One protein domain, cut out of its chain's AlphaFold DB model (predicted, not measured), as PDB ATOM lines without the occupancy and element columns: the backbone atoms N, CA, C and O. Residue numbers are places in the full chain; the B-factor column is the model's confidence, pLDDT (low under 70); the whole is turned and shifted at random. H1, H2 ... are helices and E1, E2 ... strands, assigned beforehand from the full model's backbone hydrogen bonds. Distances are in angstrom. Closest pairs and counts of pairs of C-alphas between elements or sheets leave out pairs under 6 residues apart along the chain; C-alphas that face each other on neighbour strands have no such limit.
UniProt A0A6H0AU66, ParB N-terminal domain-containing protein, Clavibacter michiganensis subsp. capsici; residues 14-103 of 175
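Overview. This is residues 14 to 103 of the 175 residues of the protein "ParB N-terminal domain-containing protein" of Clavibacter michiganensis subsp. capsici (UniProt A0A6H0AU66). A small, strongly twisted sheet of four strands has helix H3 over one face and H2 over the other, and H1 packs crosswise on H2 beyond the sheet. The long link, residues 19 to 35, passes the E3 edge, where residues 23 to 24 pair with 62 to 63, parallel, on its way to H1. The 90 printed residues hold, in order, E1 H1 E2 E3 H2 E4 H3; the sheet is mixed, in order E1 E4 E2 E3, and the class is mixed helices and strands. The whole is compact, radius of gyration of the C-alphas 12.8 A, spanning 36 by 24 by 21 A.

Arrangement. Look first at E4, residues 80 to 86, antiparallel to E1, residues 14 to 18, with N 15 and O 83 2.9 A apart. E4 is parallel to E2, residues 51 to 55: N 84 and O 51, 2.8 A. E2 forms a hairpin with E3, residues 61 to 65: N 62 and O 54, 2.8 A. Three layers, helices on both faces of the sheet, come from H3, residues 90 to 101, and H2, residues 67 to 76. H3 lies over E2, height 9.0 A; its closest C-alphas to E3 are Val 101 and Ala 65, 6.7 A. H2, height 9.5 A, lies only just over E4, with 3 C-alphas falling on it; Ala 73 and Ile 81 are their closest C-alphas, 7.5 A. H1, residues 36 to 45, is not on the sheet but touches H2, about perpendicular at 73 degrees, closest C-alphas Ile 39 and Gly 72, 5.2 A. Every O i to N i+4 pair is within hydrogen-bond range in H1 and H2, but 4 of 8 in H3.

Along the chain. Find C-alpha 14 at (115.469, 93.487, 72.587), where E1 begins. E4 runs 17.8 A from C-alpha 80 at (119.586, 92.322, 84.058). H3 runs 16.2 A to C-alpha 101 at (125.109, 108.253, 69.509), H1 14.1 A and H2 13.8 A.

Size, cuts and confidence. The C-alphas farthest apart, Ala 44 and Thr 91, are 37.2 A apart. The printed part has no cut, and the link E1 to H1 is long. Look for pLDDT under 70 at residues 25 to 33, 38 and 87 to 103.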
ATOM      1  N   ILE A  14     115.283  93.003  71.213       88.75
ATOM      2  CA  ILE A  14     115.469  93.487  72.587       88.75
ATOM      3  C   ILE A  14     115.465  92.283  73.524       88.75
ATOM      4  O   ILE A  14     114.445  91.610  73.660       88.75
ATOM      5  N   GLU A  15     116.578  92.060  74.213       89.56
ATOM      6  CA  GLU A  15     116.746  90.982  75.187       89.56
ATOM      7  C   GLU A  15     117.184  91.523  76.548       89.56
ATOM      8  O   GLU A  15     117.824  92.569  76.641       89.56
ATOM      9  N   HIS A  16     116.829  90.822  77.627       90.12
ATOM     10  CA  HIS A  16     117.304  91.157  78.970       90.12
ATOM     11  C   HIS A  16     118.573  90.364  79.271       90.12
ATOM     12  O   HIS A  16     118.521  89.152  79.458       90.12
ATOM     13  N   ILE A  17     119.703  91.062  79.329       88.56
ATOM     14  CA  ILE A  17     121.033  90.466  79.484       88.56
ATOM     15  C   ILE A  17     121.630  90.876  80.827       88.56
ATOM     16  O   ILE A  17     121.373  91.979  81.317       88.56
ATOM     17  N   ASP A  18     122.437  89.993  81.419       86.50
ATOM     18  CA  ASP A  18     123.199  90.310  82.626       86.50
ATOM     19  C   ASP A  18     124.139  91.504  82.376       86.50
ATOM     20  O   ASP A  18     124.964  91.509  81.461       86.50
ATOM     21  N   ALA A  19     124.037  92.543  83.202       85.38
ATOM     22  CA  ALA A  19     124.838  93.752  83.049       85.38
ATOM     23  C   ALA A  19     126.354  93.481  83.136       85.38
ATOM     24  O   ALA A  19     127.163  94.269  82.641       85.38
ATOM     25  N   ASN A  20     126.786  92.390  83.762       85.12
ATOM     26  CA  ASN A  20     128.191  92.032  83.941       85.12
ATOM     27  C   ASN A  20     128.776  91.245  82.764       85.12
ATOM     28  O   ASN A  20     129.999  91.210  82.635       85.12
ATOM     29  N   THR A  21     127.949  90.661  81.893       86.00
ATOM     30  CA  THR A  21     128.427  89.897  80.724       86.00
ATOM     31  C   THR A  21     128.762  90.792  79.532       86.00
ATOM     32  O   THR A  21     129.545  90.398  78.671       86.00
ATOM     33  N   LEU A  22     128.233  92.021  79.502       85.25
ATOM     34  CA  LEU A  22     128.510  93.002  78.451       85.25
ATOM     35  C   LEU A  22     129.954  93.527  78.504       85.25
ATOM     36  O   LEU A  22     130.421  94.049  79.526       85.25
ATOM     37  N   ILE A  23     130.646  93.465  77.369       85.50
ATOM     38  CA  ILE A  23     132.032  93.911  77.218       85.50
ATOM     39  C   ILE A  23     132.040  95.340  76.679       85.50
ATOM     40  O   ILE A  23     131.487  95.617  75.623       85.50
ATOM     41  N   ILE A  24     132.683  96.267  77.390       80.06
ATOM     42  CA  ILE A  24     132.894  97.635  76.899       80.06
ATOM     43  C   ILE A  24     134.194  97.635  76.093       80.06
ATOM     44  O   ILE A  24     135.258  97.381  76.662       80.06
ATOM     45  N   GLU A  25     134.123  97.906  74.790       65.75
ATOM     46  CA  GLU A  25     135.316  97.975  73.940       65.75
ATOM     47  C   GLU A  25     136.268  99.099  74.387       65.75
ATOM     48  O   GLU A  25     135.853 100.183  74.808       65.75
ATOM     49  N   ALA A  26     137.577  98.851  74.274       57.44
ATOM     50  CA  ALA A  26     138.615  99.774  74.742       57.44
ATOM     51  C   ALA A  26     138.640 101.120  73.987       57.44
ATOM     52  O   ALA A  26     139.192 102.092  74.501       57.44
ATOM     53  N   ASN A  27     138.042 101.181  72.790       51.25
ATOM     54  CA  ASN A  27     138.016 102.370  71.933       51.25
ATOM     55  C   ASN A  27     136.819 103.307  72.201       51.25
ATOM     56  O   ASN A  27     136.680 104.351  71.564       51.25
ATOM     57  N   VAL A  28     135.949 102.980  73.163       55.78
ATOM     58  CA  VAL A  28     134.859 103.875  73.566       55.78
ATOM     59  C   VAL A  28     135.436 105.008  74.416       55.78
ATOM     60  O   VAL A  28     136.125 104.776  75.415       55.78
ATOM     61  N   ARG A  29     135.149 106.266  74.043       55.22
ATOM     62  CA  ARG A  29     135.489 107.436  74.867       55.22
ATOM     63  C   ARG A  29     134.897 107.228  76.259       55.22
ATOM     64  O   ARG A  29     133.684 107.284  76.419       55.22
ATOM     65  N   ARG A  30     135.751 106.994  77.263       55.06
ATOM     66  CA  ARG A  30     135.317 106.784  78.650       55.06
ATOM     67  C   ARG A  30     134.496 107.981  79.111       55.06
ATOM     68  O   ARG A  30     135.051 109.036  79.409       55.06
ATOM     69  N   ILE A  31     133.184 107.804  79.200       57.56
ATOM     70  CA  ILE A  31     132.327 108.771  79.870       57.56
ATOM     71  C   ILE A  31     132.565 108.609  81.370       57.56
ATOM     72  O   ILE A  31     132.280 107.567  81.955       57.56
ATOM     73  N   THR A  32     133.145 109.638  81.980       56.50
ATOM     74  CA  THR A  32     133.637 109.616  83.365       56.50
ATOM     75  C   THR A  32     132.632 110.138  84.388       56.50
ATOM     76  O   THR A  32     132.909 110.073  85.584       56.50
ATOM     77  N   VAL A  33     131.469 110.641  83.959       63.97
ATOM     78  CA  VAL A  33     130.492 111.261  84.865       63.97
ATOM     79  C   VAL A  33     129.226 110.414  84.949       63.97
ATOM     80  O   VAL A  33     128.328 110.505  84.113       63.97
ATOM     81  N   LEU A  34     129.163 109.584  85.988       70.12
ATOM     82  CA  LEU A  34     127.945 108.931  86.457       70.12
ATOM     83  C   LEU A  34     127.402 109.730  87.653       70.12
ATOM     84  O   LEU A  34     128.163 110.093  88.551       70.12
ATOM     85  N   THR A  35     126.104 110.041  87.650       73.19
ATOM     86  CA  THR A  35     125.463 110.871  88.690       73.19
ATOM     87  C   THR A  35     124.759 109.984  89.717       73.19
ATOM     88  O   THR A  35     124.274 108.904  89.376       73.19
ATOM     89  N   VAL A  36     124.667 110.432  90.975       74.56
ATOM     90  CA  VAL A  36     123.923 109.701  92.023       74.56
ATOM     91  C   VAL A  36     122.460 109.543  91.645       74.56
ATOM     92  O   VAL A  36     121.904 108.462  91.808       74.56
ATOM     93  N   GLU A  37     121.860 110.596  91.098       72.00
ATOM     94  CA  GLU A  37     120.469 110.594  90.649       72.00
ATOM     95  C   GLU A  37     120.233 109.542  89.562       72.00
ATOM     96  O   GLU A  37     119.243 108.819  89.610       72.00
ATOM     97  N   SER A  38     121.176 109.381  88.626       66.38
ATOM     98  CA  SER A  38     121.097 108.337  87.602       66.38
ATOM     99  C   SER A  38     121.132 106.944  88.226       66.38
ATOM    100  O   SER A  38     120.384 106.072  87.795       66.38
ATOM    101  N   ILE A  39     121.968 106.723  89.242       77.69
ATOM    102  CA  ILE A  39     122.044 105.434  89.945       77.69
ATOM    103  C   ILE A  39     120.761 105.191  90.745       77.69
ATOM    104  O   ILE A  39     120.227 104.090  90.715       77.69
ATOM    105  N   GLN A  40     120.246 106.201  91.450       77.69
ATOM    106  CA  GLN A  40     119.005 106.099  92.224       77.69
ATOM    107  C   GLN A  40     117.799 105.823  91.327       77.69
ATOM    108  O   GLN A  40     116.993 104.954  91.649       77.69
ATOM    109  N   SER A  41     117.713 106.502  90.185       76.62
ATOM    110  CA  SER A  41     116.688 106.255  89.172       76.62
ATOM    111  C   SER A  41     116.755 104.815  88.655       76.62
ATOM    112  O   SER A  41     115.746 104.114  88.647       76.62
ATOM    113  N   ILE A  42     117.957 104.319  88.340       82.44
ATOM    114  CA  ILE A  42     118.152 102.930  87.897       82.44
ATOM    115  C   ILE A  42     117.859 101.924  89.022       82.44
ATOM    116  O   ILE A  42     117.316 100.859  88.754       82.44
ATOM    117  N   LYS A  43     118.151 102.240  90.288       76.31
ATOM    118  CA  LYS A  43     117.761 101.390  91.429       76.31
ATOM    119  C   LYS A  43     116.248 101.315  91.607       76.31
ATOM    120  O   LYS A  43     115.739 100.259  91.962       76.31
ATOM    121  N   ALA A  44     115.548 102.428  91.404       78.94
ATOM    122  CA  ALA A  44     114.104 102.506  91.592       78.94
ATOM    123  C   ALA A  44     113.330 101.853  90.439       78.94
ATOM    124  O   ALA A  44     112.353 101.149  90.679       78.94
ATOM    125  N   SER A  45     113.776 102.079  89.201       79.69
ATOM    126  CA  SER A  45     113.003 101.758  87.994       79.69
ATOM    127  C   SER A  45     113.701 100.784  87.044       79.69
ATOM    128  O   SER A  45     113.133 100.417  86.018       79.69
ATOM    129  N   GLY A  46     114.931 100.370  87.347       84.06
ATOM    130  CA  GLY A  46     115.773  99.632  86.412       84.06
ATOM    131  C   GLY A  46     116.253 100.497  85.244       84.06
ATOM    132  O   GLY A  46     116.107 101.722  85.216       84.06
ATOM    133  N   VAL A  47     116.850  99.848  84.248       83.81
ATOM    134  CA  VAL A  47     117.177 100.490  82.971       83.81
ATOM    135  C   VAL A  47     115.972 100.339  82.047       83.81
ATOM    136  O   VAL A  47     115.626  99.227  81.675       83.81
ATOM    137  N   ILE A  48     115.337 101.453  81.681       84.69
ATOM    138  CA  ILE A  48     114.148 101.454  80.809       84.69
ATOM    139  C   ILE A  48     114.554 101.523  79.336       84.69
ATOM    140  O   ILE A  48     114.040 100.787  78.500       84.69
ATOM    141  N   THR A  49     115.483 102.422  79.004       81.50
ATOM    142  CA  THR A  49     115.972 102.585  77.632       81.50
ATOM    143  C   THR A  49     117.010 101.507  77.324       81.50
ATOM    144  O   THR A  49     118.037 101.485  78.014       81.50
ATOM    145  N   PRO A  50     116.793 100.663  76.299       87.81
ATOM    146  CA  PRO A  50     117.747  99.626  75.942       87.81
ATOM    147  C   PRO A  50     119.131 100.197  75.638       87.81
ATOM    148  O   PRO A  50     119.262 101.260  75.025       87.81
ATOM    149  N   VAL A  51     120.172  99.483  76.061       87.50
ATOM    150  CA  VAL A  51     121.538  99.739  75.587       87.50
ATOM    151  C   VAL A  51     121.760  99.036  74.253       87.50
ATOM    152  O   VAL A  51     121.069  98.073  73.945       87.50
ATOM    153  N   LEU A  52     122.713  99.506  73.455       86.44
ATOM    154  CA  LEU A  52     123.007  98.907  72.158       86.44
ATOM    155  C   LEU A  52     124.219  97.991  72.283       86.44
ATOM    156  O   LEU A  52     125.287  98.450  72.704       86.44
ATOM    157  N   ALA A  53     124.065  96.734  71.881       86.69
ATOM    158  CA  ALA A  53     125.163  95.788  71.812       86.69
ATOM    159  C   ALA A  53     125.184  95.035  70.482       86.69
ATOM    160  O   ALA A  53     124.160  94.842  69.825       86.69
ATOM    161  N   ARG A  54     126.381  94.593  70.114       85.50
ATOM    162  CA  ARG A  54     126.629  93.716  68.976       85.50
ATOM    163  C   ARG A  54     127.053  92.350  69.494       85.50
ATOM    164  O   ARG A  54     127.860  92.278  70.423       85.50
ATOM    165  N   LEU A  55     126.525  91.295  68.887       82.25
ATOM    166  CA  LEU A  55     127.000  89.935  69.115       82.25
ATOM    167  C   LEU A  55     128.150  89.639  68.141       82.25
ATOM    168  O   LEU A  55     128.066  90.004  66.970       82.25
ATOM    169  N   ASP A  56     129.240  89.033  68.610       77.06
ATOM    170  CA  ASP A  56     130.254  88.466  67.714       77.06
ATOM    171  C   ASP A  56     129.933  87.008  67.340       77.06
ATOM    172  O   ASP A  56     129.104  86.345  67.965       77.06
ATOM    173  N   GLU A  57     130.654  86.477  66.352       74.88
ATOM    174  CA  GLU A  57     130.534  85.080  65.902       74.88
ATOM    175  C   GLU A  57     130.838  84.038  67.000       74.88
ATOM    176  O   GLU A  57     130.513  82.860  66.867       74.88
ATOM    177  N   ARG A  58     131.487  84.451  68.092       77.06
ATOM    178  CA  ARG A  58     131.857  83.627  69.251       77.06
ATOM    179  C   ARG A  58     130.855  83.762  70.406       77.06
ATOM    180  O   ARG A  58     131.071  83.150  71.452       77.06
ATOM    181  N   GLY A  59     129.781  84.535  70.234       79.56
ATOM    182  CA  GLY A  59     128.746  84.775  71.239       79.56
ATOM    183  C   GLY A  59     129.090  85.846  72.280       79.56
ATOM    184  O   GLY A  59     128.401  85.949  73.295       79.56
ATOM    185  N   ASN A  60     130.138  86.647  72.072       82.81
ATOM    186  CA  ASN A  60     130.466  87.758  72.964       82.81
ATOM    187  C   ASN A  60     129.601  88.979  72.647       82.81
ATOM    188  O   ASN A  60     129.450  89.356  71.486       82.81
ATOM    189  N   MET A  61     129.086  89.640  73.687       85.69
ATOM    190  CA  MET A  61     128.288  90.855  73.536       85.69
ATOM    191  C   MET A  61     129.125  92.098  73.813       85.69
ATOM    192  O   MET A  61     129.520  92.367  74.953       85.69
ATOM    193  N   PHE A  62     129.354  92.884  72.770       84.50
ATOM    194  CA  PHE A  62     130.094  94.132  72.844       84.50
ATOM    195  C   PHE A  62     129.132  95.305  72.945       84.50
ATOM    196  O   PHE A  62     128.305  95.534  72.063       84.50
ATOM    197  N   LEU A  63     129.244  96.057  74.037       84.25
ATOM    198  CA  LEU A  63     128.510  97.293  74.220       84.25
ATOM    199  C   LEU A  63     129.020  98.323  73.221       84.25
ATOM    200  O   LEU A  63     130.188  98.711  73.249       84.25
ATOM    201  N   HIS A  64     128.094  98.829  72.424       81.75
ATOM    202  CA  HIS A  64     128.384  99.791  71.383       81.75
ATOM    203  C   HIS A  64     127.853 101.194  71.738       81.75
ATOM    204  O   HIS A  64     128.532 102.191  71.503       81.75
ATOM    205  N   ALA A  65     126.690 101.295  72.402       80.56
ATOM    206  CA  ALA A  65     126.188 102.558  72.962       80.56
ATOM    207  C   ALA A  65     125.436 102.366  74.291       80.56
ATOM    208  O   ALA A  65     124.869 101.310  74.564       80.56
ATOM    209  N   GLY A  66     125.401 103.414  75.123       82.38
ATOM    210  CA  GLY A  66     124.729 103.388  76.430       82.38
ATOM    211  C   GLY A  66     125.640 103.066  77.619       82.38
ATOM    212  O   GLY A  66     125.171 102.558  78.638       82.38
ATOM    213  N   GLN A  67     126.932 103.399  77.530       82.06
ATOM    214  CA  GLN A  67     127.923 103.138  78.584       82.06
ATOM    215  C   GLN A  67     127.505 103.683  79.956       82.06
ATOM    216  O   GLN A  67     127.662 102.989  80.959       82.06
ATOM    217  N   ARG A  68     126.920 104.889  80.019       83.81
ATOM    218  CA  ARG A  68     126.429 105.466  81.285       83.81
ATOM    219  C   ARG A  68     125.362 104.592  81.946       83.81
ATOM    220  O   ARG A  68     125.400 104.424  83.160       83.81
ATOM    221  N   ARG A  69     124.440 104.021  81.161       85.38
ATOM    222  CA  ARG A  69     123.372 103.145  81.670       85.38
ATOM    223  C   ARG A  69     123.939 101.819  82.154       85.38
ATOM    224  O   ARG A  69     123.576 101.390  83.241       85.38
ATOM    225  N   LEU A  70     124.871 101.223  81.405       86.25
ATOM    226  CA  LEU A  70     125.530  99.982  81.818       86.25
ATOM    227  C   LEU A  70     126.299 100.161  83.134       86.25
ATOM    228  O   LEU A  70     126.147  99.365  84.057       86.25
ATOM    229  N   LEU A  71     127.101 101.224  83.239       84.50
ATOM    230  CA  LEU A  71     127.838 101.529  84.466       84.50
ATOM    231  C   LEU A  71     126.884 101.850  85.621       84.50
ATOM    232  O   LEU A  71     127.068 101.337  86.719       84.50
ATOM    233  N   GLY A  72     125.830 102.627  85.363       81.94
ATOM    234  CA  GLY A  72     124.777 102.909  86.335       81.94
ATOM    235  C   GLY A  72     124.079 101.652  86.844       81.94
ATOM    236  O   GLY A  72     123.886 101.531  88.045       81.94
ATOM    237  N   ALA A  73     123.764 100.698  85.966       82.75
ATOM    238  CA  ALA A  73     123.168  99.415  86.330       82.75
ATOM    239  C   ALA A  73     124.102  98.563  87.195       82.75
ATOM    240  O   ALA A  73     123.663  98.014  88.203       82.75
ATOM    241  N   ARG A  74     125.397  98.521  86.856       85.56
ATOM    242  CA  ARG A  74     126.418  97.833  87.661       85.56
ATOM    243  C   ARG A  74     126.552  98.447  89.054       85.56
ATOM    244  O   ARG A  74     126.503  97.723  90.040       85.56
ATOM    245  N   GLU A  75     126.636  99.773  89.149       82.06
ATOM    246  CA  GLU A  75     126.686 100.499  90.433       82.06
ATOM    247  C   GLU A  75     125.363 100.414  91.216       82.06
ATOM    248  O   GLU A  75     125.331 100.488  92.448       82.06
ATOM    249  N   ALA A  76     124.245 100.261  90.505       78.75
ATOM    250  CA  ALA A  76     122.925 100.054  91.080       78.75
ATOM    251  C   ALA A  76     122.676  98.608  91.533       78.75
ATOM    252  O   ALA A  76     121.673  98.371  92.205       78.75
ATOM    253  N   CYS A  77     123.574  97.672  91.205       83.25
ATOM    254  CA  CYS A  77     123.397  96.231  91.383       83.25
ATOM    255  C   CYS A  77     122.136  95.685  90.688       83.25
ATOM    256  O   CYS A  77     121.492  94.768  91.196       83.25
ATOM    257  N   VAL A  78     121.773  96.247  89.534       80.31
ATOM    258  CA  VAL A  78     120.686  95.724  88.698       80.31
ATOM    259  C   VAL A  78     121.245  94.564  87.868       80.31
ATOM    260  O   VAL A  78     122.141  94.800  87.054       80.31
ATOM    261  N   PRO A  79     120.761  93.321  88.065       76.44
ATOM    262  CA  PRO A  79     121.378  92.143  87.464       76.44
ATOM    263  C   PRO A  79     121.168  92.105  85.952       76.44
ATOM    264  O   PRO A  79     122.116  91.852  85.225       76.44
ATOM    265  N   THR A  80     119.959  92.411  85.475       88.62
ATOM    266  CA  THR A  80     119.586  92.322  84.058       88.62
ATOM    267  C   THR A  80     119.129  93.667  83.514       88.62
ATOM    268  O   THR A  80     118.343  94.358  84.164       88.62
ATOM    269  N   ILE A  81     119.563  94.017  82.304       88.38
ATOM    270  CA  ILE A  81     119.159  95.243  81.606       88.38
ATOM    271  C   ILE A  81     118.639  94.923  80.202       88.38
ATOM    272  O   ILE A  81     119.096  93.947  79.606       88.38
ATOM    273  N   PRO A  82     117.723  95.731  79.642       92.44
ATOM    274  CA  PRO A  82     117.330  95.593  78.251       92.44
ATOM    275  C   PRO A  82     118.483  96.002  77.328       92.44
ATOM    276  O   PRO A  82     119.085  97.070  77.473       92.44
ATOM    277  N   VAL A  83     118.760  95.152  76.351       90.50
ATOM    278  CA  VAL A  83     119.800  95.314  75.342       90.50
ATOM    279  C   VAL A  83     119.161  95.129  73.978       90.50
ATOM    280  O   VAL A  83     118.533  94.107  73.723       90.50
ATOM    281  N   TYR A  84     119.323  96.110  73.100       88.75
ATOM    282  CA  TYR A  84     119.070  95.938  71.680       88.75
ATOM    283  C   TYR A  84     120.295  95.267  71.061       88.75
ATOM    284  O   TYR A  84     121.372  95.867  70.999       88.75
ATOM    285  N   VAL A  85     120.131  94.007  70.668       86.94
ATOM    286  CA  VAL A  85     121.174  93.172  70.080       86.94
ATOM    287  C   VAL A  85     121.063  93.259  68.568       86.94
ATOM    288  O   VAL A  85     120.024  92.927  67.996       86.94
ATOM    289  N   ILE A  86     122.138  93.709  67.929       82.50
ATOM    290  CA  ILE A  86     122.271  93.679  66.474       82.50
ATOM    291  C   ILE A  86     123.205  92.529  66.102       82.50
ATOM    292  O   ILE A  86     124.346  92.470  66.566       82.50
ATOM    293  N   ASP A  87     122.702  91.645  65.247       67.50
ATOM    294  CA  ASP A  87     123.483  90.624  64.556       67.50
ATOM    295  C   ASP A  87     124.037  91.250  63.267       67.50
ATOM    296  O   ASP A  87     123.328  91.380  62.266       67.50
ATOM    297  N   ALA A  88     125.244  91.815  63.332       59.19
ATOM    298  CA  ALA A  88     125.844  92.501  62.191       59.19
ATOM    299  C   ALA A  88     127.373  92.445  62.199       59.19
ATOM    300  O   ALA A  88     128.011  92.673  63.229       59.19
ATOM    301  N   ASP A  89     127.939  92.276  61.004       56.31
ATOM    302  CA  ASP A  89     129.354  92.507  60.709       56.31
ATOM    303  C   ASP A  89     129.720  93.992  60.906       56.31
ATOM    304  O   ASP A  89     128.905  94.886  60.631       56.31
ATOM    305  N   GLU A  90     130.963  94.256  61.345       53.31
ATOM    306  CA  GLU A  90     131.498  95.569  61.783       53.31
ATOM    307  C   GLU A  90     131.033  96.762  60.921       53.31
ATOM    308  O   GLU A  90     130.635  97.804  61.436       53.31
ATOM    309  N   THR A  91     130.980  96.592  59.597       52.78
ATOM    310  CA  THR A  91     130.689  97.671  58.635       52.78
ATOM    311  C   THR A  91     129.235  98.166  58.599       52.78
ATOM    312  O   THR A  91     128.983  99.284  58.137       52.78
ATOM    313  N   THR A  92     128.265  97.369  59.068       50.59
ATOM    314  CA  THR A  92     126.838  97.757  59.101       50.59
ATOM    315  C   THR A  92     126.443  98.343  60.458       50.59
ATOM    316  O   THR A  92     125.627  99.268  60.510       50.59
ATOM    317  N   ALA A  93     127.069  97.872  61.540       50.12
ATOM    318  CA  ALA A  93     126.872  98.402  62.886       50.12
ATOM    319  C   ALA A  93     127.317  99.872  62.979       50.12
ATOM    320  O   ALA A  93     126.534 100.717  63.413       50.12
ATOM    321  N   ASP A  94     128.499 100.203  62.449       52.28
ATOM    322  CA  ASP A  94     129.088 101.547  62.536       52.28
ATOM    323  C   ASP A  94     128.181 102.664  61.981       52.28
ATOM    324  O   ASP A  94     128.123 103.767  62.528       52.28
ATOM    325  N   ARG A  95     127.415 102.395  60.914       50.94
ATOM    326  CA  ARG A  95     126.539 103.406  60.285       50.94
ATOM    327  C   ARG A  95     125.242 103.656  61.055       50.94
ATOM    328  O   ARG A  95     124.768 104.788  61.097       50.94
ATOM    329  N   ILE A  96     124.668 102.619  61.658       54.97
ATOM    330  CA  ILE A  96     123.409 102.699  62.423       54.97
ATOM    331  C   ILE A  96     123.667 103.332  63.794       54.97
ATOM    332  O   ILE A  96     122.871 104.116  64.311       54.97
ATOM    333  N   VAL A  97     124.842 103.054  64.348       53.91
ATOM    334  CA  VAL A  97     125.332 103.591  65.615       53.91
ATOM    335  C   VAL A  97     125.518 105.101  65.554       53.91
ATOM    336  O   VAL A  97     125.138 105.794  66.502       53.91
ATOM    337  N   GLN A  98     126.045 105.621  64.440       52.78
ATOM    338  CA  GLN A  98     126.271 107.055  64.249       52.78
ATOM    339  C   GLN A  98     124.986 107.876  64.486       52.78
ATOM    340  O   GLN A  98     125.048 108.960  65.059       52.78
ATOM    341  N   GLN A  99     123.816 107.328  64.134       47.41
ATOM    342  CA  GLN A  99     122.511 107.983  64.300       47.41
ATOM    343  C   GLN A  99     121.939 107.877  65.728       47.41
ATOM    344  O   GLN A  99     121.119 108.702  66.129       47.41
ATOM    345  N   MET A 100     122.364 106.889  66.528       51.28
ATOM    346  CA  MET A 100     121.919 106.723  67.923       51.28
ATOM    347  C   MET A 100     122.815 107.465  68.927       51.28
ATOM    348  O   MET A 100     122.319 107.957  69.944       51.28
ATOM    349  N   VAL A 101     124.117 107.582  68.645       51.09
ATOM    350  CA  VAL A 101     125.109 108.253  69.509       51.09
ATOM    351  C   VAL A 101     124.873 109.765  69.605       51.09
ATOM    352  O   VAL A 101     125.116 110.349  70.663       51.09
ATOM    353  N   GLU A 102     124.346 110.402  68.555       49.62
ATOM    354  CA  GLU A 102     124.012 111.836  68.586       49.62
ATOM    355  C   GLU A 102     122.933 112.182  69.628       49.62
ATOM    356  O   GLU A 102     122.939 113.284  70.176       49.62
ATOM    357  N   ASN A 103     122.064 111.233  69.992       46.62
ATOM    358  CA  ASN A 103     120.986 111.468  70.957       46.62
ATOM    359  C   ASN A 103     121.391 111.264  72.432       46.62
ATOM    360  O   ASN A 103     120.683 111.734  73.320       46.62
TER     361      ASN A 103